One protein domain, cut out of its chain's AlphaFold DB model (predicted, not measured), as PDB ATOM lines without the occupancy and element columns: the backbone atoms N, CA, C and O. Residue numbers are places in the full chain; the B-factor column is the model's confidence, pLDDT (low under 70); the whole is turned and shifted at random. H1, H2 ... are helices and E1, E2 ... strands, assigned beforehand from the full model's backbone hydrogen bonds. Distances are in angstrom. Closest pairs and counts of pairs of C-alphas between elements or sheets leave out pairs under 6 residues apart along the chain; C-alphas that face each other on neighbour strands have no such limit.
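AT A GLANCE: This is residues 41 to 197 of the 200 residues of an uncharacterized protein of marine sediment metagenome (UniProt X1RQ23). Two small sheets sit edge by edge, E3 of one close beside E4 of the other, and the long helix H5 runs past both. One half holds the sheet E1 E2 E3 with H1 over one face and H2 and H3 nearby; in the other, H6 packs on the sheet E4 E5 E7 E6. The 157 printed residues hold six named helices and seven named strands, in the order E1 H1 E2 H2 H3 E3 H4 H5 E4 H6 E5 E6 E7; the class is mixed, helices and strands. The first sheet, order E1 E2 E3, is parallel; the second, order E4 E5 E7 E6, is mixed. The whole is compact, with a radius of gyration of the C-alphas of 15.6 A and spans of 42 by 35 by 23 A.

IN THESE COORDINATES: E1, residues 41 to 43, begins at C-alpha 41 (-20.976, -6.470, 7.176). H1 is residues 56 to 67, 16.4 A long, E2 73 to 76, H2 78 to 86, H3 90 to 96, E3 100 to 103 and H4 114 to 118. H5, residues 123 to 145, is 31.8 A long, from C-alpha 123 (1.388, -0.657, -12.695). E4 is residues 151 to 153, H6 161 to 169, E5 173 to 177 and E6 186 to 189; E7, 192 to 196, ends at C-alpha 196 (-15.424, -13.907, -5.528).

HOW THE PARTS SIT: E1 and E2 are parallel, with N 43 and O 75 at 2.8 A; E2 and E3 are parallel, with N 76 and O 102 at 2.9 A. E1, H1, E2; E2, H2 H3, E3; and E4, H6, E5 are strand-helix-strand units, parallel neighbour strands joined through helices, with right-handed crossovers. H1 is on the first sheet at a height of 10.5 A, and touches H3 at a steep tilt of 51 degrees, closest C-alphas Lys 59 and Val 92, 4.8 A. H5 only grazes that sheet, and its residues 137 to 144 touch H2 at a shallow tilt of 29 degrees, the closest C-alphas, Gly 78 and Gly 137, 4.9 A apart. The closest C-alphas of E3 and E4, Ser 103 and Leu 152, are 4.5 A apart. E4 and E5 are parallel, N 175 and O 152 at 2.8 A, as are E5 and E7, N 174 and O 193 at 2.9 A; E6 and E7 form a hairpin, N 187 and O 194 at 2.8 A. H6 is on this sheet at a height of 8.1 A, and touches residues 123 to 131 of H5 at a steep tilt of 55 degrees, closest C-alphas Lys 127 and Gln 162, 4.6 A. H4 is close to but not clearly touching H5, closest C-alphas Leu 118 and Gly 126, 5.7 A. Every O i to N i+4 pair is within hydrogen-bond range in H1, H2, H3, H4 and H5, and 4 of 5 in H6.

THE WHOLE: The two C-alphas farthest apart, those of Asp 67 and Ser 122, are 47.5 A apart. The printed part has no cut; E1 to H1 is a long link of 12 residues. Mean pLDDT of the printed part is 96.4, and no printed residue is under 70.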
ATOM      1  N   PHE A  41     -20.375  -7.779   6.952       97.50
ATOM      2  CA  PHE A  41     -20.976  -6.470   7.176       97.50
ATOM      3  C   PHE A  41     -20.014  -5.385   6.706       97.50
ATOM      4  O   PHE A  41     -18.935  -5.232   7.275       97.50
ATOM      5  N   ASP A  42     -20.420  -4.610   5.707       97.19
ATOM      6  CA  ASP A  42     -19.663  -3.437   5.281       97.19
ATOM      7  C   ASP A  42     -20.029  -2.257   6.202       97.19
ATOM      8  O   ASP A  42     -21.186  -1.842   6.313       97.19
ATOM      9  N   VAL A  43     -19.040  -1.739   6.933       98.12
ATOM     10  CA  VAL A  43     -19.200  -0.673   7.933       98.12
ATOM     11  C   VAL A  43     -18.700   0.639   7.331       98.12
ATOM     12  O   VAL A  43     -17.528   1.007   7.464       98.12
ATOM     13  N   GLU A  44     -19.608   1.333   6.641       96.06
ATOM     14  CA  GLU A  44     -19.221   2.346   5.650       96.06
ATOM     15  C   GLU A  44     -19.565   3.796   6.008       96.06
ATOM     16  O   GLU A  44     -18.904   4.708   5.524       96.06
ATOM     17  N   ASP A  45     -20.584   4.062   6.830       95.56
ATOM     18  CA  ASP A  45     -21.046   5.447   6.996       95.56
ATOM     19  C   ASP A  45     -20.147   6.273   7.927       95.56
ATOM     20  O   ASP A  45     -20.269   6.215   9.152       95.56
ATOM     21  N   TYR A  46     -19.290   7.101   7.336       94.62
ATOM     22  CA  TYR A  46     -18.490   8.128   8.013       94.62
ATOM     23  C   TYR A  46     -18.986   9.561   7.737       94.62
ATOM     24  O   TYR A  46     -18.299  10.532   8.056       94.62
ATOM     25  N   THR A  47     -20.168   9.716   7.128       94.19
ATOM     26  CA  THR A  47     -20.685  11.022   6.679       94.19
ATOM     27  C   THR A  47     -21.818  11.551   7.545       94.19
ATOM     28  O   THR A  47     -21.923  12.766   7.741       94.19
ATOM     29  N   SER A  48     -22.652  10.665   8.098       95.81
ATOM     30  CA  SER A  48     -23.781  11.099   8.915       95.81
ATOM     31  C   SER A  48     -23.314  11.755  10.214       95.81
ATOM     32  O   SER A  48     -22.342  11.300  10.835       95.81
ATOM     33  N   PRO A  49     -24.020  12.796  10.694       95.25
ATOM     34  CA  PRO A  49     -23.769  13.341  12.019       95.25
ATOM     35  C   PRO A  49     -24.049  12.283  13.091       95.25
ATOM     36  O   PRO A  49     -24.890  11.405  12.912       95.25
ATOM     37  N   GLU A  50     -23.387  12.402  14.241       94.31
ATOM     38  CA  GLU A  50     -23.558  11.475  15.370       94.31
ATOM     39  C   GLU A  50     -25.027  11.346  15.808       94.31
ATOM     40  O   GLU A  50     -25.491  10.252  16.115       94.31
ATOM     41  N   SER A  51     -25.800  12.434  15.719       95.69
ATOM     42  CA  SER A  51     -27.231  12.458  16.047       95.69
ATOM     43  C   SER A  51     -28.104  11.557  15.168       95.69
ATOM     44  O   SER A  51     -29.258  11.328  15.518       95.69
ATOM     45  N   ALA A  52     -27.600  11.077  14.028       96.56
ATOM     46  CA  ALA A  52     -28.310  10.113  13.191       96.56
ATOM     47  C   ALA A  52     -28.260   8.683  13.760       96.56
ATOM     48  O   ALA A  52     -29.053   7.849  13.338       96.56
ATOM     49  N   GLY A  53     -27.348   8.384  14.696       95.12
ATOM     50  CA  GLY A  53     -27.256   7.067  15.340       95.12
ATOM     51  C   GLY A  53     -26.677   5.953  14.458       95.12
ATOM     52  O   GLY A  53     -26.793   4.780  14.792       95.12
ATOM     53  N   MET A  54     -26.022   6.282  13.339       95.94
ATOM     54  CA  MET A  54     -25.491   5.275  12.401       95.94
ATOM     55  C   MET A  54     -24.356   4.419  12.985       95.94
ATOM     56  O   MET A  54     -24.075   3.330  12.493       95.94
ATOM     57  N   ASP A  55     -23.711   4.884  14.056       95.88
ATOM     58  CA  ASP A  55     -22.697   4.124  14.793       95.88
ATOM     59  C   ASP A  55     -23.311   2.984  15.637       95.88
ATOM     60  O   ASP A  55     -22.602   2.049  15.999       95.88
ATOM     61  N   ASP A  56     -24.620   3.016  15.927       97.94
ATOM     62  CA  ASP A  56     -25.285   1.993  16.753       97.94
ATOM     63  C   ASP A  56     -25.577   0.702  15.980       97.94
ATOM     64  O   ASP A  56     -25.626  -0.380  16.565       97.94
ATOM     65  N   ILE A  57     -25.727   0.795  14.658       98.25
ATOM     66  CA  ILE A  57     -26.028  -0.340  13.777       98.25
ATOM     67  C   ILE A  57     -24.931  -1.419  13.827       98.25
ATOM     68  O   ILE A  57     -25.267  -2.570  14.113       98.25
ATOM     69  N   PRO A  58     -23.631  -1.115  13.600       98.31
ATOM     70  CA  PRO A  58     -22.592  -2.142  13.664       98.31
ATOM     71  C   PRO A  58     -22.472  -2.782  15.052       98.31
ATOM     72  O   PRO A  58     -22.213  -3.979  15.146       98.31
ATOM     73  N   LYS A  59     -22.724  -2.023  16.128       98.62
ATOM     74  CA  LYS A  59     -22.782  -2.575  17.486       98.62
ATOM     75  C   LYS A  59     -23.920  -3.577  17.629       98.62
ATOM     76  O   LYS A  59     -23.680  -4.693  18.075       98.62
ATOM     77  N   TRP A  60     -25.128  -3.190  17.227       98.62
ATOM     78  CA  TRP A  60     -26.305  -4.047  17.321       98.62
ATOM     79  C   TRP A  60     -26.112  -5.361  16.555       98.62
ATOM     80  O   TRP A  60     -26.397  -6.434  17.082       98.62
ATOM     81  N   LEU A  61     -25.544  -5.294  15.347       98.69
ATOM     82  CA  LEU A  61     -25.216  -6.480  14.557       98.69
ATOM     83  C   LEU A  61     -24.142  -7.340  15.240       98.69
ATOM     84  O   LEU A  61     -24.315  -8.549  15.353       98.69
ATOM     85  N   ALA A  62     -23.066  -6.741  15.758       98.75
ATOM     86  CA  ALA A  62     -22.024  -7.473  16.482       98.75
ATOM     87  C   ALA A  62     -22.540  -8.150  17.766       98.75
ATOM     88  O   ALA A  62     -22.090  -9.243  18.125       98.75
ATOM     89  N   GLU A  63     -23.486  -7.526  18.465       98.81
ATOM     90  CA  GLU A  63     -24.154  -8.105  19.633       98.81
ATOM     91  C   GLU A  63     -25.028  -9.298  19.235       98.81
ATOM     92  O   GLU A  63     -24.823 -10.370  19.794       98.81
ATOM     93  N   ILE A  64     -25.860  -9.182  18.189       98.75
ATOM     94  CA  ILE A  64     -26.645 -10.314  17.655       98.75
ATOM     95  C   ILE A  64     -25.737 -11.496  17.299       98.75
ATOM     96  O   ILE A  64     -25.995 -12.625  17.702       98.75
ATOM     97  N   MET A  65     -24.651 -11.241  16.569       98.62
ATOM     98  CA  MET A  65     -23.707 -12.292  16.184       98.62
ATOM     99  C   MET A  65     -23.093 -12.972  17.420       98.62
ATOM    100  O   MET A  65     -22.971 -14.195  17.462       98.62
ATOM    101  N   SER A  66     -22.771 -12.193  18.461       98.50
ATOM    102  CA  SER A  66     -22.266 -12.731  19.733       98.50
ATOM    103  C   SER A  66     -23.312 -13.596  20.446       98.50
ATOM    104  O   SER A  66     -22.980 -14.686  20.910       98.50
ATOM    105  N   ASP A  67     -24.558 -13.124  20.516       98.56
ATOM    106  CA  ASP A  67     -25.668 -13.794  21.203       98.56
ATOM    107  C   ASP A  67     -26.039 -15.125  20.531       98.56
ATOM    108  O   ASP A  67     -26.315 -16.114  21.211       98.56
ATOM    109  N   GLU A  68     -25.962 -15.178  19.200       97.88
ATOM    110  CA  GLU A  68     -26.202 -16.389  18.402       97.88
ATOM    111  C   GLU A  68     -24.974 -17.317  18.324       97.88
ATOM    112  O   GLU A  68     -25.041 -18.411  17.757       97.88
ATOM    113  N   GLY A  69     -23.829 -16.909  18.886       97.56
ATOM    114  CA  GLY A  69     -22.589 -17.688  18.850       97.56
ATOM    115  C   GLY A  69     -21.987 -17.831  17.446       97.56
ATOM    116  O   GLY A  69     -21.326 -18.834  17.163       97.56
ATOM    117  N   VAL A  70     -22.213 -16.848  16.568       96.88
ATOM    118  CA  VAL A  70     -21.702 -16.810  15.190       96.88
ATOM    119  C   VAL A  70     -20.668 -15.692  15.051       96.88
ATOM    120  O   VAL A  70     -20.858 -14.587  15.543       96.88
ATOM    121  N   THR A  71     -19.570 -15.948  14.343       97.75
ATOM    122  CA  THR A  71     -18.594 -14.902  14.007       97.75
ATOM    123  C   THR A  71     -19.057 -14.119  12.780       97.75
ATOM    124  O   THR A  71     -19.315 -14.713  11.733       97.75
ATOM    125  N   GLY A  72     -19.158 -12.795  12.900       97.69
ATOM    126  CA  GLY A  72     -19.295 -11.896  11.750       97.69
ATOM    127  C   GLY A  72     -17.936 -11.458  11.201       97.69
ATOM    128  O   GLY A  72     -16.955 -11.437  11.938       97.69
ATOM    129  N   SER A  73     -17.888 -11.072   9.928       97.75
ATOM    130  CA  SER A  73     -16.749 -10.360   9.330       97.75
ATOM    131  C   SER A  73     -17.153  -8.914   9.060       97.75
ATOM    132  O   SER A  73     -17.957  -8.640   8.170       97.75
ATOM    133  N   PHE A  74     -16.620  -7.983   9.846       98.62
ATOM    134  CA  PHE A  74     -16.899  -6.555   9.730       98.62
ATOM    135  C   PHE A  74     -15.812  -5.899   8.885       98.62
ATOM    136  O   PHE A  74     -14.686  -5.708   9.342       98.62
ATOM    137  N   PHE A  75     -16.144  -5.546   7.647       98.50
ATOM    138  CA  PHE A  75     -15.257  -4.805   6.763       98.50
ATOM    139  C   PHE A  75     -15.413  -3.314   7.044       98.50
ATOM    140  O   PHE A  75     -16.417  -2.700   6.689       98.50
ATOM    141  N   VAL A  76     -14.421  -2.716   7.699       98.75
ATOM    142  CA  VAL A  76     -14.503  -1.338   8.194       98.75
ATOM    143  C   VAL A  76     -13.705  -0.396   7.299       98.75
ATOM    144  O   VAL A  76     -12.528  -0.633   7.010       98.75
ATOM    145  N   ILE A  77     -14.329   0.707   6.879       98.69
ATOM    146  CA  ILE A  77     -13.607   1.799   6.215       98.69
ATOM    147  C   ILE A  77     -12.679   2.468   7.236       98.69
ATOM    148  O   ILE A  77     -13.111   2.811   8.338       98.69
ATOM    149  N   GLY A  78     -11.415   2.709   6.878       98.56
ATOM    150  CA  GLY A  78     -10.444   3.336   7.788       98.56
ATOM    151  C   GLY A  78     -10.947   4.664   8.376       98.56
ATOM    152  O   GLY A  78     -10.860   4.897   9.582       98.56
ATOM    153  N   GLU A  79     -11.579   5.504   7.553       98.50
ATOM    154  CA  GLU A  79     -12.177   6.766   8.008       98.50
ATOM    155  C   GLU A  79     -13.342   6.565   8.982       98.50
ATOM    156  O   GLU A  79     -13.465   7.300   9.964       98.50
ATOM    157  N   LYS A  80     -14.153   5.523   8.781       98.31
ATOM    158  CA  LYS A  80     -15.210   5.145   9.724       98.31
ATOM    159  C   LYS A  80     -14.620   4.732  11.071       98.31
ATOM    160  O   LYS A  80     -15.110   5.184  12.108       98.31
ATOM    161  N   ALA A  81     -13.544   3.948  11.079       98.56
ATOM    162  CA  ALA A  81     -12.850   3.578  12.311       98.56
ATOM    163  C   ALA A  81     -12.327   4.811  13.068       98.56
ATOM    164  O   ALA A  81     -12.647   4.995  14.246       98.56
ATOM    165  N   ARG A  82     -11.610   5.708  12.376       98.56
ATOM    166  CA  ARG A  82     -11.108   6.970  12.951       98.56
ATOM    167  C   ARG A  82     -12.236   7.857  13.480       98.56
ATOM    168  O   ARG A  82     -12.102   8.466  14.544       98.56
ATOM    169  N   MET A  83     -13.363   7.921  12.774       98.00
ATOM    170  CA  MET A  83     -14.537   8.672  13.215       98.00
ATOM    171  C   MET A  83     -15.123   8.105  14.515       98.00
ATOM    172  O   MET A  83     -15.386   8.877  15.439       98.00
ATOM    173  N   MET A  84     -15.310   6.784  14.612       98.31
ATOM    174  CA  MET A  84     -15.827   6.139  15.829       98.31
ATOM    175  C   MET A  84     -14.886   6.345  17.019       98.31
ATOM    176  O   MET A  84     -15.345   6.669  18.118       98.31
ATOM    177  N   GLU A  85     -13.572   6.243  16.798       98.38
ATOM    178  CA  GLU A  85     -12.560   6.552  17.810       98.38
ATOM    179  C   GLU A  85     -12.676   8.007  18.289       98.38
ATOM    180  O   GLU A  85     -12.770   8.263  19.493       98.38
ATOM    181  N   LYS A  86     -12.756   8.966  17.357       97.88
ATOM    182  CA  LYS A  86     -12.904  10.396  17.667       97.88
ATOM    183  C   LYS A  86     -14.192  10.707  18.435       97.88
ATOM    184  O   LYS A  86     -14.184  11.591  19.290       97.88
ATOM    185  N   ARG A  87     -15.285   9.997  18.143       97.56
ATOM    186  CA  ARG A  87     -16.569  10.101  18.860       97.56
ATOM    187  C   ARG A  87     -16.558   9.397  20.221       97.56
ATOM    188  O   ARG A  87     -17.521   9.497  20.969       97.56
ATOM    189  N   GLY A  88     -15.487   8.682  20.565       97.88
ATOM    190  CA  GLY A  88     -15.404   7.941  21.820       97.88
ATOM    191  C   GLY A  88     -16.332   6.724  21.872       97.88
ATOM    192  O   GLY A  88     -16.654   6.265  22.969       97.88
ATOM    193  N   ARG A  89     -16.733   6.174  20.714       98.19
ATOM    194  CA  ARG A  89     -17.608   4.991  20.578       98.19
ATOM    195  C   ARG A  89     -16.878   3.683  20.888       98.19
ATOM    196  O   ARG A  89     -16.887   2.733  20.105       98.19
ATOM    197  N   LYS A  90     -16.228   3.633  22.052       98.62
ATOM    198  CA  LYS A  90     -15.519   2.443  22.543       98.62
ATOM    199  C   LYS A  90     -16.447   1.241  22.647       98.62
ATOM    200  O   LYS A  90     -16.035   0.144  22.315       98.62
ATOM    201  N   ASP A  91     -17.705   1.469  23.016       98.75
ATOM    202  CA  ASP A  91     -18.730   0.431  23.097       98.75
ATOM    203  C   ASP A  91     -18.967  -0.280  21.754       98.75
ATOM    204  O   ASP A  91     -19.145  -1.494  21.721       98.75
ATOM    205  N   VAL A  92     -18.934   0.461  20.643       98.75
ATOM    206  CA  VAL A  92     -19.088  -0.089  19.285       98.75
ATOM    207  C   VAL A  92     -17.822  -0.817  18.851       98.75
ATOM    208  O   VAL A  92     -17.895  -1.931  18.334       98.75
ATOM    209  N   ILE A  93     -16.661  -0.195  19.076       98.88
ATOM    210  CA  ILE A  93     -15.355  -0.759  18.721       98.88
ATOM    211  C   ILE A  93     -15.145  -2.091  19.447       98.88
ATOM    212  O   ILE A  93     -14.828  -3.089  18.808       98.88
ATOM    213  N   GLU A  94     -15.397  -2.133  20.756       98.81
ATOM    214  CA  GLU A  94     -15.287  -3.342  21.580       98.81
ATOM    215  C   GLU A  94     -16.303  -4.417  21.177       98.81
ATOM    216  O   GLU A  94     -15.997  -5.605  21.270       98.81
ATOM    217  N   ALA A  95     -17.502  -4.034  20.721       98.88
ATOM    218  CA  ALA A  95     -18.483  -4.991  20.220       98.88
ATOM    219  C   ALA A  95     -18.014  -5.665  18.926       98.88
ATOM    220  O   ALA A  95     -18.010  -6.896  18.850       98.88
ATOM    221  N   MET A  96     -17.569  -4.880  17.942       98.75
ATOM    222  CA  MET A  96     -17.037  -5.414  16.684       98.75
ATOM    223  C   MET A  96     -15.728  -6.181  16.885       98.75
ATOM    224  O   MET A  96     -15.539  -7.213  16.258       98.75
ATOM    225  N   ALA A  97     -14.848  -5.747  17.792       98.62
ATOM    226  CA  ALA A  97     -13.561  -6.399  18.044       98.62
ATOM    227  C   ALA A  97     -13.672  -7.823  18.631       98.62
ATOM    228  O   ALA A  97     -12.658  -8.502  18.766       98.62
ATOM    229  N   ARG A  98     -14.877  -8.296  18.980       98.56
ATOM    230  CA  ARG A  98     -15.137  -9.715  19.297       98.56
ATOM    231  C   ARG A  98     -15.263 -10.603  18.053       98.56
ATOM    232  O   ARG A  98     -15.326 -11.823  18.186       98.56
ATOM    233  N   HIS A  99     -15.321  -9.991  16.877       98.69
ATOM    234  CA  HIS A  99     -15.530 -10.609  15.573       98.69
ATOM    235  C   HIS A  99     -14.321 -10.384  14.659       98.69
ATOM    236  O   HIS A  99     -13.342  -9.754  15.065       98.69
ATOM    237  N   ASP A 100     -14.381 -10.919  13.439       98.38
ATOM    238  CA  ASP A 100     -13.350 -10.699  12.422       98.38
ATOM    239  C   ASP A 100     -13.432  -9.261  11.883       98.38
ATOM    240  O   ASP A 100     -14.520  -8.768  11.571       98.38
ATOM    241  N   ILE A 101     -12.280  -8.593  11.780       98.75
ATOM    242  CA  ILE A 101     -12.159  -7.219  11.277       98.75
ATOM    243  C   ILE A 101     -11.411  -7.239   9.945       98.75
ATOM    244  O   ILE A 101     -10.205  -7.489   9.887       98.75
ATOM    245  N   GLY A 102     -12.130  -6.918   8.875       98.31
ATOM    246  CA  GLY A 102     -11.585  -6.712   7.541       98.31
ATOM    247  C   GLY A 102     -11.416  -5.227   7.217       98.31
ATOM    248  O   GLY A 102     -12.068  -4.360   7.801       98.31
ATOM    249  N   SER A 103     -10.562  -4.908   6.246       98.50
ATOM    250  CA  SER A 103     -10.501  -3.556   5.685       98.50
ATOM    251  C   SER A 103     -11.561  -3.384   4.599       98.50
ATOM    252  O   SER A 103     -11.737  -4.267   3.769       98.50
ATOM    253  N   HIS A 104     -12.228  -2.235   4.550       97.81
ATOM    254  CA  HIS A 104     -13.120  -1.867   3.445       97.81
ATOM    255  C   HIS A 104     -12.587  -0.652   2.673       97.81
ATOM    256  O   HIS A 104     -13.336   0.245   2.299       97.81
ATOM    257  N   THR A 105     -11.266  -0.615   2.449       97.56
ATOM    258  CA  THR A 105     -10.459   0.538   1.998       97.56
ATOM    259  C   THR A 105     -10.210   1.599   3.076       97.56
ATOM    260  O   THR A 105     -10.981   1.764   4.024       97.56
ATOM    261  N   ASN A 106      -9.115   2.352   2.944       98.25
ATOM    262  CA  ASN A 106      -8.766   3.396   3.912       98.25
ATOM    263  C   ASN A 106      -9.760   4.578   3.927       98.25
ATOM    264  O   ASN A 106     -10.140   5.062   4.996       98.25
ATOM    265  N   PHE A 107     -10.185   5.046   2.750       96.94
ATOM    266  CA  PHE A 107     -10.941   6.298   2.599       96.94
ATOM    267  C   PHE A 107     -12.340   6.135   1.988       96.94
ATOM    268  O   PHE A 107     -13.069   7.122   1.881       96.94
ATOM    269  N   GLY A 108     -12.749   4.920   1.614       94.75
ATOM    270  CA  GLY A 108     -14.086   4.678   1.081       94.75
ATOM    271  C   GLY A 108     -14.366   5.458  -0.204       94.75
ATOM    272  O   GLY A 108     -13.594   5.422  -1.161       94.75
ATOM    273  N   SER A 109     -15.483   6.182  -0.199       94.69
ATOM    274  CA  SER A 109     -15.941   7.090  -1.259       94.69
ATOM    275  C   SER A 109     -15.374   8.516  -1.153       94.69
ATOM    276  O   SER A 109     -15.848   9.418  -1.843       94.69
ATOM    277  N   ILE A 110     -14.392   8.788  -0.283       95.69
ATOM    278  CA  ILE A 110     -13.709  10.091  -0.294       95.69
ATOM    279  C   ILE A 110     -12.822  10.166  -1.538       95.69
ATOM    280  O   ILE A 110     -11.944   9.332  -1.740       95.69
ATOM    281  N   HIS A 111     -13.043  11.192  -2.358       95.00
ATOM    282  CA  HIS A 111     -12.278  11.393  -3.581       95.00
ATOM    283  C   HIS A 111     -10.827  11.843  -3.295       95.00
ATOM    284  O   HIS A 111     -10.612  12.693  -2.423       95.00
ATOM    285  N   PRO A 112      -9.837  11.359  -4.071       95.50
ATOM    286  CA  PRO A 112      -9.999  10.388  -5.152       95.50
ATOM    287  C   PRO A 112     -10.201   8.959  -4.614       95.50
ATOM    288  O   PRO A 112      -9.462   8.489  -3.751       95.50
ATOM    289  N   THR A 113     -11.196   8.266  -5.161       95.88
ATOM    290  CA  THR A 113     -11.480   6.845  -4.926       95.88
ATOM    291  C   THR A 113     -10.390   5.961  -5.531       95.88
ATOM    292  O   THR A 113      -9.591   6.406  -6.356       95.88
ATOM    293  N   VAL A 114     -10.380   4.668  -5.187       96.69
ATOM    294  CA  VAL A 114      -9.429   3.694  -5.760       96.69
ATOM    295  C   VAL A 114      -9.415   3.743  -7.295       96.69
ATOM    296  O   VAL A 114      -8.341   3.740  -7.890       96.69
ATOM    297  N   THR A 115     -10.580   3.828  -7.943       95.69
ATOM    298  CA  THR A 115     -10.658   3.873  -9.414       95.69
ATOM    299  C   THR A 115     -10.028   5.146  -9.970       95.69
ATOM    300  O   THR A 115      -9.241   5.066 -10.904       95.69
ATOM    301  N   GLU A 116     -10.314   6.305  -9.376       96.94
ATOM    302  CA  GLU A 116      -9.768   7.593  -9.831       96.94
ATOM    303  C   GLU A 116      -8.256   7.687  -9.611       96.94
ATOM    304  O   GLU A 116      -7.538   8.217 -10.456       96.94
ATOM    305  N   ILE A 117      -7.749   7.132  -8.504       96.56
ATOM    306  CA  ILE A 117      -6.304   7.045  -8.264       96.56
ATOM    307  C   ILE A 117      -5.636   6.179  -9.340       96.56
ATOM    308  O   ILE A 117      -4.534   6.492  -9.795       96.56
ATOM    309  N   LEU A 118      -6.278   5.077  -9.734       97.38
ATOM    310  CA  LEU A 118      -5.680   4.074 -10.613       97.38
ATOM    311  C   LEU A 118      -5.941   4.298 -12.110       97.38
ATOM    312  O   LEU A 118      -5.231   3.695 -12.914       97.38
ATOM    313  N   GLU A 119      -6.883   5.166 -12.491       96.06
ATOM    314  CA  GLU A 119      -7.314   5.400 -13.882       96.06
ATOM    315  C   GLU A 119      -6.143   5.693 -14.832       96.06
ATOM    316  O   GLU A 119      -6.054   5.120 -15.919       96.06
ATOM    317  N   TYR A 120      -5.207   6.541 -14.399       92.88
ATOM    318  CA  TYR A 120      -4.045   6.957 -15.195       92.88
ATOM    319  C   TYR A 120      -2.711   6.450 -14.634       92.88
ATOM    320  O   TYR A 120      -1.642   6.821 -15.128       92.88
ATOM    321  N   ALA A 121      -2.747   5.612 -13.595       97.44
ATOM    322  CA  ALA A 121      -1.543   5.122 -12.944       97.44
ATOM    323  C   ALA A 121      -0.897   3.987 -13.748       97.44
ATOM    324  O   ALA A 121      -1.554   3.042 -14.192       97.44
ATOM    325  N   SER A 122       0.433   4.016 -13.854       98.06
ATOM    326  CA  SER A 122       1.176   2.828 -14.277       98.06
ATOM    327  C   SER A 122       1.025   1.704 -13.244       98.06
ATOM    328  O   SER A 122       0.604   1.929 -12.107       98.06
ATOM    329  N   TRP A 123       1.400   0.480 -13.617       97.19
ATOM    330  CA  TRP A 123       1.388  -0.657 -12.695       97.19
ATOM    331  C   TRP A 123       2.179  -0.380 -11.409       97.19
ATOM    332  O   TRP A 123       1.659  -0.563 -10.310       97.19
ATOM    333  N   ASP A 124       3.424   0.082 -11.540       98.06
ATOM    334  CA  ASP A 124       4.303   0.295 -10.388       98.06
ATOM    335  C   ASP A 124       3.877   1.496  -9.543       98.06
ATOM    336  O   ASP A 124       3.772   1.360  -8.326       98.06
ATOM    337  N   MET A 125       3.515   2.617 -10.180       98.38
ATOM    338  CA  MET A 125       2.999   3.797  -9.475       98.38
ATOM    339  C   MET A 125       1.708   3.474  -8.715       98.38
ATOM    340  O   MET A 125       1.566   3.834  -7.545       98.38
ATOM    341  N   GLY A 126       0.765   2.786  -9.364       98.31
ATOM    342  CA  GLY A 126      -0.516   2.450  -8.754       98.31
ATOM    343  C   GLY A 126      -0.345   1.510  -7.563       98.31
ATOM    344  O   GLY A 126      -0.931   1.753  -6.513       98.31
ATOM    345  N   LYS A 127       0.509   0.483  -7.680       98.19
ATOM    346  CA  LYS A 127       0.800  -0.428  -6.559       98.19
ATOM    347  C   LYS A 127       1.423   0.311  -5.384       98.19
ATOM    348  O   LYS A 127       0.998   0.090  -4.261       98.19
ATOM    349  N   GLU A 128       2.425   1.157  -5.623       98.50
ATOM    350  CA  GLU A 128       3.092   1.910  -4.553       98.50
ATOM    351  C   GLU A 128       2.112   2.858  -3.849       98.50
ATOM    352  O   GLU A 128       2.066   2.921  -2.619       98.50
ATOM    353  N   THR A 129       1.265   3.533  -4.630       98.25
ATOM    354  CA  THR A 129       0.224   4.421  -4.100       98.25
ATOM    355  C   THR A 129      -0.780   3.652  -3.242       98.25
ATOM    356  O   THR A 129      -1.064   4.067  -2.118       98.25
ATOM    357  N   MET A 130      -1.274   2.508  -3.729       98.38
ATOM    358  CA  MET A 130      -2.200   1.653  -2.977       98.38
ATOM    359  C   MET A 130      -1.546   1.040  -1.745       98.38
ATOM    360  O   MET A 130      -2.160   1.027  -0.688       98.38
ATOM    361  N   LEU A 131      -0.290   0.602  -1.834       98.62
ATOM    362  CA  LEU A 131       0.437   0.059  -0.692       98.62
ATOM    363  C   LEU A 131       0.520   1.086   0.433       98.62
ATOM    364  O   LEU A 131       0.170   0.778   1.568       98.62
ATOM    365  N   LYS A 132       0.935   2.318   0.120       98.44
ATOM    366  CA  LYS A 132       1.010   3.398   1.109       98.44
ATOM    367  C   LYS A 132      -0.366   3.725   1.696       98.44
ATOM    368  O   LYS A 132      -0.492   3.874   2.913       98.44
ATOM    369  N   ASN A 133      -1.378   3.854   0.836       97.88
ATOM    370  CA  ASN A 133      -2.728   4.215   1.258       97.88
ATOM    371  C   ASN A 133      -3.343   3.146   2.167       97.88
ATOM    372  O   ASN A 133      -3.738   3.436   3.295       97.88
ATOM    373  N   GLU A 134      -3.377   1.903   1.698       98.50
ATOM    374  CA  GLU A 134      -4.052   0.823   2.410       98.50
ATOM    375  C   GLU A 134      -3.260   0.359   3.632       98.50
ATOM    376  O   GLU A 134      -3.877   0.021   4.634       98.50
ATOM    377  N   THR A 135      -1.922   0.437   3.634       98.69
ATOM    378  CA  THR A 135      -1.137   0.185   4.861       98.69
ATOM    379  C   THR A 135      -1.543   1.142   5.978       98.69
ATOM    380  O   THR A 135      -1.762   0.698   7.097       98.69
ATOM    381  N   THR A 136      -1.745   2.429   5.667       98.50
ATOM    382  CA  THR A 136      -2.212   3.410   6.665       98.50
ATOM    383  C   THR A 136      -3.569   3.005   7.248       98.50
ATOM    384  O   THR A 136      -3.753   3.034   8.462       98.50
ATOM    385  N   GLY A 137      -4.506   2.579   6.395       98.38
ATOM    386  CA  GLY A 137      -5.810   2.088   6.840       98.38
ATOM    387  C   GLY A 137      -5.710   0.822   7.697       98.38
ATOM    388  O   GLY A 137      -6.351   0.741   8.738       98.38
ATOM    389  N   PHE A 138      -4.887  -0.149   7.297       98.75
ATOM    390  CA  PHE A 138      -4.675  -1.389   8.052       98.75
ATOM    391  C   PHE A 138      -4.055  -1.126   9.425       98.75
ATOM    392  O   PHE A 138      -4.505  -1.710  10.407       98.75
ATOM    393  N   ASP A 139      -3.062  -0.241   9.499       98.81
ATOM    394  CA  ASP A 139      -2.390   0.104  10.752       98.81
ATOM    395  C   ASP A 139      -3.346   0.830  11.716       98.81
ATOM    396  O   ASP A 139      -3.334   0.572  12.922       98.81
ATOM    397  N   ASP A 140      -4.228   1.692  11.196       98.81
ATOM    398  CA  ASP A 140      -5.294   2.306  11.992       98.81
ATOM    399  C   ASP A 140      -6.293   1.268  12.513       98.81
ATOM    400  O   ASP A 140      -6.651   1.307  13.691       98.81
ATOM    401  N   LEU A 141      -6.726   0.323  11.674       98.81
ATOM    402  CA  LEU A 141      -7.638  -0.743  12.094       98.81
ATOM    403  C   LEU A 141      -6.997  -1.645  13.157       98.81
ATOM    404  O   LEU A 141      -7.629  -1.928  14.174       98.81
ATOM    405  N   GLU A 142      -5.727  -2.013  12.985       98.75
ATOM    406  CA  GLU A 142      -4.968  -2.784  13.973       98.75
ATOM    407  C   GLU A 142      -4.883  -2.054  15.315       98.75
ATOM    408  O   GLU A 142      -5.135  -2.640  16.367       98.75
ATOM    409  N   ARG A 143      -4.598  -0.751  15.289       98.81
ATOM    410  CA  ARG A 143      -4.517   0.083  16.491       98.81
ATOM    411  C   ARG A 143      -5.870   0.262  17.186       98.81
ATOM    412  O   ARG A 143      -5.912   0.267  18.414       98.81
ATOM    413  N   ILE A 144      -6.947   0.456  16.423       98.81
ATOM    414  CA  ILE A 144      -8.285   0.768  16.951       98.81
ATOM    415  C   ILE A 144      -8.991  -0.493  17.459       98.81
ATOM    416  O   ILE A 144      -9.577  -0.469  18.539       98.81
ATOM    417  N   PHE A 145      -8.929  -1.589  16.704       98.75
ATOM    418  CA  PHE A 145      -9.633  -2.834  17.027       98.75
ATOM    419  C   PHE A 145      -8.748  -3.877  17.718       98.75
ATOM    420  O   PHE A 145      -9.262  -4.879  18.212       98.75
ATOM    421  N   GLY A 146      -7.428  -3.674  17.750       98.31
ATOM    422  CA  GLY A 146      -6.474  -4.661  18.264       98.31
ATOM    423  C   GLY A 146      -6.266  -5.859  17.332       98.31
ATOM    424  O   GLY A 146      -5.693  -6.862  17.754       98.31
ATOM    425  N   GLN A 147      -6.747  -5.780  16.087       96.06
ATOM    426  CA  GLN A 147      -6.704  -6.857  15.099       96.06
ATOM    427  C   GLN A 147      -6.224  -6.317  13.751       96.06
ATOM    428  O   GLN A 147      -6.862  -5.438  13.172       96.06
ATOM    429  N   ARG A 148      -5.109  -6.846  13.234       97.88
ATOM    430  CA  ARG A 148      -4.651  -6.516  11.881       97.88
ATOM    431  C   ARG A 148      -5.540  -7.218  10.853       97.88
ATOM    432  O   ARG A 148      -5.614  -8.447  10.902       97.88
ATOM    433  N   PRO A 149      -6.151  -6.497   9.895       98.44
ATOM    434  CA  PRO A 149      -6.972  -7.141   8.881       98.44
ATOM    435  C   PRO A 149      -6.178  -8.149   8.046       98.44
ATOM    436  O   PRO A 149      -5.068  -7.862   7.589       98.44
ATOM    437  N   ALA A 150      -6.765  -9.322   7.804       97.75
ATOM    438  CA  ALA A 150      -6.207 -10.335   6.902       97.75
ATOM    439  C   ALA A 150      -6.649 -10.134   5.441       97.75
ATOM    440  O   ALA A 150      -6.137 -10.780   4.525       97.75
ATOM    441  N   ASN A 151      -7.636  -9.271   5.213       97.44
ATOM    442  CA  ASN A 151      -8.286  -9.082   3.927       97.44
ATOM    443  C   ASN A 151      -8.756  -7.629   3.744       97.44
ATOM    444  O   ASN A 151      -8.960  -6.884   4.706       97.44
ATOM    445  N   LEU A 152      -8.904  -7.236   2.479       97.94
ATOM    446  CA  LEU A 152      -9.579  -6.010   2.069       97.94
ATOM    447  C   LEU A 152     -10.764  -6.367   1.169       97.94
ATOM    448  O   LEU A 152     -10.579  -7.035   0.152       97.94
ATOM    449  N   ALA A 153     -11.956  -5.893   1.518       96.38
ATOM    450  CA  ALA A 153     -13.151  -5.943   0.688       96.38
ATOM    451  C   ALA A 153     -13.279  -4.699  -0.194       96.38
ATOM    452  O   ALA A 153     -12.986  -3.573   0.216       96.38
ATOM    453  N   ARG A 154     -13.709  -4.918  -1.438       94.06
ATOM    454  CA  ARG A 154     -13.910  -3.861  -2.428       94.06
ATOM    455  C   ARG A 154     -15.067  -2.937  -2.041       94.06
ATOM    456  O   ARG A 154     -16.206  -3.384  -1.998       94.06
ATOM    457  N   HIS A 155     -14.787  -1.640  -1.941       94.25
ATOM    458  CA  HIS A 155     -15.803  -0.606  -1.755       94.25
ATOM    459  C   HIS A 155     -16.292  -0.011  -3.086       94.25
ATOM    460  O   HIS A 155     -15.497   0.255  -3.994       94.25
ATOM    461  N   GLY A 156     -17.604   0.226  -3.204       89.88
ATOM    462  CA  GLY A 156     -18.208   1.008  -4.296       89.88
ATOM    463  C   GLY A 156     -17.943   0.477  -5.711       89.88
ATOM    464  O   GLY A 156     -17.931   1.245  -6.670       89.88
ATOM    465  N   GLY A 157     -17.632  -0.816  -5.852       88.06
ATOM    466  CA  GLY A 157     -17.219  -1.414  -7.125       88.06
ATOM    467  C   GLY A 157     -15.855  -0.939  -7.649       88.06
ATOM    468  O   GLY A 157     -15.437  -1.385  -8.719       88.06
ATOM    469  N   SER A 158     -15.146  -0.085  -6.902       91.50
ATOM    470  CA  SER A 158     -13.888   0.510  -7.340       91.50
ATOM    471  C   SER A 158     -12.759  -0.508  -7.367       91.50
ATOM    472  O   SER A 158     -12.545  -1.245  -6.407       91.50
ATOM    473  N   TYR A 159     -12.029  -0.564  -8.476       92.44
ATOM    474  CA  TYR A 159     -11.053  -1.622  -8.708       92.44
ATOM    475  C   TYR A 159      -9.919  -1.168  -9.621       92.44
ATOM    476  O   TYR A 159     -10.125  -0.470 -10.609       92.44
ATOM    477  N   GLY A 160      -8.728  -1.682  -9.336       94.06
ATOM    478  CA  GLY A 160      -7.642  -1.800 -10.296       94.06
ATOM    479  C   GLY A 160      -6.703  -2.919  -9.847       94.06
ATOM    480  O   GLY A 160      -6.501  -3.098  -8.642       94.06
ATOM    481  N   PRO A 161      -6.113  -3.700 -10.769       94.38
ATOM    482  CA  PRO A 161      -5.270  -4.839 -10.400       94.38
ATOM    483  C   PRO A 161      -4.032  -4.414  -9.584       94.38
ATOM    484  O   PRO A 161      -3.490  -5.214  -8.822       94.38
ATOM    485  N   GLN A 162      -3.619  -3.145  -9.662       97.44
ATOM    486  CA  GLN A 162      -2.564  -2.565  -8.832       97.44
ATOM    487  C   GLN A 162      -2.872  -2.674  -7.328       97.44
ATOM    488  O   GLN A 162      -1.961  -2.946  -6.549       97.44
ATOM    489  N   LEU A 163      -4.142  -2.537  -6.919       97.62
ATOM    490  CA  LEU A 163      -4.561  -2.738  -5.528       97.62
ATOM    491  C   LEU A 163      -4.287  -4.178  -5.077       97.62
ATOM    492  O   LEU A 163      -3.698  -4.394  -4.024       97.62
ATOM    493  N   THR A 164      -4.620  -5.172  -5.906       96.81
ATOM    494  CA  THR A 164      -4.336  -6.580  -5.576       96.81
ATOM    495  C   THR A 164      -2.834  -6.860  -5.467       96.81
ATOM    496  O   THR A 164      -2.417  -7.630  -4.603       96.81
ATOM    497  N   GLY A 165      -2.012  -6.188  -6.283       97.06
ATOM    498  CA  GLY A 165      -0.554  -6.256  -6.190       97.06
ATOM    499  C   GLY A 165       0.015  -5.590  -4.932       97.06
ATOM    500  O   GLY A 165       1.020  -6.061  -4.404       97.06
ATOM    501  N   ALA A 166      -0.622  -4.529  -4.429       98.19
ATOM    502  CA  ALA A 166      -0.273  -3.918  -3.147       98.19
ATOM    503  C   ALA A 166      -0.614  -4.843  -1.968       98.19
ATOM    504  O   ALA A 166       0.240  -5.090  -1.118       98.19
ATOM    505  N   LEU A 167      -1.813  -5.438  -1.969       98.25
ATOM    506  CA  LEU A 167      -2.254  -6.379  -0.929       98.25
ATOM    507  C   LEU A 167      -1.345  -7.606  -0.813       98.25
ATOM    508  O   LEU A 167      -1.103  -8.087   0.292       98.25
ATOM    509  N   SER A 168      -0.758  -8.048  -1.928       97.69
ATOM    510  CA  SER A 168       0.248  -9.111  -1.922       97.69
ATOM    511  C   SER A 168       1.440  -8.780  -1.015       97.69
ATOM    512  O   SER A 168       1.889  -9.625  -0.245       97.69
ATOM    513  N   GLN A 169       1.925  -7.534  -1.047       97.75
ATOM    514  CA  GLN A 169       3.033  -7.086  -0.189       97.75
ATOM    515  C   GLN A 169       2.612  -6.925   1.275       97.75
ATOM    516  O   GLN A 169       3.445  -7.012   2.173       97.75
ATOM    517  N   MET A 170       1.318  -6.720   1.511       97.81
ATOM    518  CA  MET A 170       0.723  -6.637   2.843       97.81
ATOM    519  C   MET A 170       0.371  -8.018   3.421       97.81
ATOM    520  O   MET A 170      -0.055  -8.089   4.570       97.81
ATOM    521  N   ASN A 171       0.555  -9.105   2.654       97.00
ATOM    522  CA  ASN A 171       0.071 -10.457   2.961       97.00
ATOM    523  C   ASN A 171      -1.444 -10.512   3.236       97.00
ATOM    524  O   ASN A 171      -1.892 -11.260   4.104       97.00
ATOM    525  N   ALA A 172      -2.227  -9.720   2.500       98.12
ATOM    526  CA  ALA A 172      -3.672  -9.617   2.666       98.12
ATOM    527  C   ALA A 172      -4.430 -10.183   1.455       98.12
ATOM    528  O   ALA A 172      -3.988 -10.055   0.314       98.12
ATOM    529  N   GLY A 173      -5.587 -10.798   1.705       97.56
ATOM    530  CA  GLY A 173      -6.519 -11.247   0.665       97.56
ATOM    531  C   GLY A 173      -7.362 -10.109   0.081       97.56
ATOM    532  O   GLY A 173      -7.495  -9.046   0.687       97.56
ATOM    533  N   TYR A 174      -7.970 -10.348  -1.080       97.06
ATOM    534  CA  TYR A 174      -8.906  -9.419  -1.720       97.06
ATOM    535  C   TYR A 174     -10.306 -10.029  -1.795       97.06
ATOM    536  O   TYR A 174     -10.480 -11.104  -2.364       97.06
ATOM    537  N   VAL A 175     -11.301  -9.362  -1.222       95.25
ATOM    538  CA  VAL A 175     -12.691  -9.827  -1.135       95.25
ATOM    539  C   VAL A 175     -13.566  -9.019  -2.095       95.25
ATOM    540  O   VAL A 175     -13.308  -7.842  -2.352       95.25
ATOM    541  N   TYR A 176     -14.588  -9.676  -2.645       92.19
ATOM    542  CA  TYR A 176     -15.445  -9.173  -3.724       92.19
ATOM    543  C   TYR A 176     -14.685  -8.932  -5.035       92.19
ATOM    544  O   TYR A 176     -14.851  -7.918  -5.723       92.19
ATOM    545  N   SER A 177     -13.815  -9.883  -5.379       91.81
ATOM    546  CA  SER A 177     -12.978  -9.806  -6.566       91.81
ATOM    547  C   SER A 177     -13.807  -9.897  -7.851       91.81
ATOM    548  O   SER A 177     -14.621 -10.812  -7.991       91.81
ATOM    549  N   PRO A 178     -13.569  -9.005  -8.833       89.75
ATOM    550  CA  PRO A 178     -14.134  -9.156 -10.170       89.75
ATOM    551  C   PRO A 178     -13.440 -10.271 -10.974       89.75
ATOM    552  O   PRO A 178     -13.932 -10.662 -12.030       89.75
ATOM    553  N   VAL A 179     -12.293 -10.778 -10.503       90.06
ATOM    554  CA  VAL A 179     -11.571 -11.887 -11.133       90.06
ATOM    555  C   VAL A 179     -12.109 -13.202 -10.577       90.06
ATOM    556  O   VAL A 179     -12.065 -13.436  -9.372       90.06
ATOM    557  N   SER A 180     -12.598 -14.072 -11.459       89.94
ATOM    558  CA  SER A 180     -13.218 -15.348 -11.093       89.94
ATOM    559  C   SER A 180     -12.859 -16.471 -12.068       89.94
ATOM    560  O   SER A 180     -12.432 -16.227 -13.200       89.94
ATOM    561  N   LEU A 181     -13.033 -17.715 -11.615       89.25
ATOM    562  CA  LEU A 181     -12.944 -18.921 -12.437       89.25
ATOM    563  C   LEU A 181     -14.232 -19.740 -12.259       89.25
ATOM    564  O   LEU A 181     -14.697 -19.885 -11.127       89.25
ATOM    565  N   PRO A 182     -14.811 -20.312 -13.334       88.88
ATOM    566  CA  PRO A 182     -16.030 -21.110 -13.227       88.88
ATOM    567  C   PRO A 182     -15.894 -22.247 -12.208       88.88
ATOM    568  O   PRO A 182     -14.965 -23.044 -12.289       88.88
ATOM    569  N   GLY A 183     -16.833 -22.327 -11.263       88.19
ATOM    570  CA  GLY A 183     -16.844 -23.364 -10.226       88.19
ATOM    571  C   GLY A 183     -15.900 -23.122  -9.040       88.19
ATOM    572  O   GLY A 183     -15.763 -24.012  -8.204       88.19
ATOM    573  N   HIS A 184     -15.273 -21.945  -8.933       87.75
ATOM    574  CA  HIS A 184     -14.355 -21.614  -7.843       87.75
ATOM    575  C   HIS A 184     -14.802 -20.368  -7.070       87.75
ATOM    576  O   HIS A 184     -15.015 -19.315  -7.657       87.75
ATOM    577  N   ASN A 185     -14.858 -20.479  -5.738       86.75
ATOM    578  CA  ASN A 185     -15.202 -19.373  -4.832       86.75
ATOM    579  C   ASN A 185     -14.008 -18.433  -4.549       86.75
ATOM    580  O   ASN A 185     -14.175 -17.336  -4.018       86.75
ATOM    581  N   ALA A 186     -12.791 -18.879  -4.867       92.00
ATOM    582  CA  ALA A 186     -11.567 -18.111  -4.702       92.00
ATOM    583  C   ALA A 186     -10.568 -18.435  -5.815       92.00
ATOM    584  O   ALA A 186     -10.518 -19.563  -6.315       92.00
ATOM    585  N   VAL A 187      -9.751 -17.452  -6.183       94.69
ATOM    586  CA  VAL A 187      -8.737 -17.552  -7.235       94.69
ATOM    587  C   VAL A 187      -7.422 -16.935  -6.771       94.69
ATOM    588  O   VAL A 187      -7.399 -15.955  -6.029       94.69
ATOM    589  N   TRP A 188      -6.302 -17.501  -7.214       95.38
ATOM    590  CA  TRP A 188      -4.993 -16.889  -7.004       95.38
ATOM    591  C   TRP A 188      -4.687 -15.939  -8.161       95.38
ATOM    592  O   TRP A 188      -4.518 -16.377  -9.299       95.38
ATOM    593  N   PHE A 189      -4.622 -14.638  -7.883       94.06
ATOM    594  CA  PHE A 189      -4.401 -13.602  -8.892       94.06
ATOM    595  C   PHE A 189      -3.517 -12.489  -8.327       94.06
ATOM    596  O   PHE A 189      -3.693 -12.074  -7.186       94.06
ATOM    597  N   CYS A 190      -2.536 -12.028  -9.111       94.12
ATOM    598  CA  CYS A 190      -1.558 -11.013  -8.692       94.12
ATOM    599  C   CYS A 190      -0.853 -11.322  -7.353       94.12
ATOM    600  O   CYS A 190      -0.569 -10.413  -6.580       94.12
ATOM    601  N   ASN A 191      -0.537 -12.603  -7.112       95.50
ATOM    602  CA  ASN A 191       0.093 -13.094  -5.878       95.50
ATOM    603  C   ASN A 191      -0.735 -12.813  -4.605       95.50
ATOM    604  O   ASN A 191      -0.185 -12.626  -3.522       95.50
ATOM    605  N   THR A 192      -2.059 -12.789  -4.771       96.69
ATOM    606  CA  THR A 192      -3.049 -12.527  -3.728       96.69
ATOM    607  C   THR A 192      -4.190 -13.535  -3.851       96.69
ATOM    608  O   THR A 192      -4.635 -13.866  -4.958       96.69
ATOM    609  N   LEU A 193      -4.697 -14.022  -2.716       96.25
ATOM    610  CA  LEU A 193      -5.920 -14.820  -2.688       96.25
ATOM    611  C   LEU A 193      -7.125 -13.891  -2.868       96.25
ATOM    612  O   LEU A 193      -7.336 -12.979  -2.071       96.25
ATOM    613  N   ASN A 194      -7.882 -14.106  -3.937       95.69
ATOM    614  CA  ASN A 194      -9.033 -13.300  -4.318       95.69
ATOM    615  C   ASN A 194     -10.312 -14.110  -4.102       95.69
ATOM    616  O   ASN A 194     -10.449 -15.181  -4.687       95.69
ATOM    617  N   PHE A 195     -11.245 -13.603  -3.307       93.00
ATOM    618  CA  PHE A 195     -12.546 -14.215  -3.052       93.00
ATOM    619  C   PHE A 195     -13.594 -13.570  -3.950       93.00
ATOM    620  O   PHE A 195     -13.694 -12.341  -4.004       93.00
ATOM    621  N   GLN A 196     -14.354 -14.388  -4.666       86.00
ATOM    622  CA  GLN A 196     -15.424 -13.907  -5.528       86.00
ATOM    623  C   GLN A 196     -16.642 -13.505  -4.690       86.00
ATOM    624  O   GLN A 196     -16.951 -14.141  -3.684       86.00
ATOM    625  N   ASP A 197     -17.344 -12.464  -5.131       71.12
ATOM    626  CA  ASP A 197     -18.673 -12.148  -4.619       71.12
ATOM    627  C   ASP A 197     -19.709 -13.073  -5.282       71.12
ATOM    628  O   ASP A 197     -19.868 -13.045  -6.508       71.12
TER     629      ASP A 197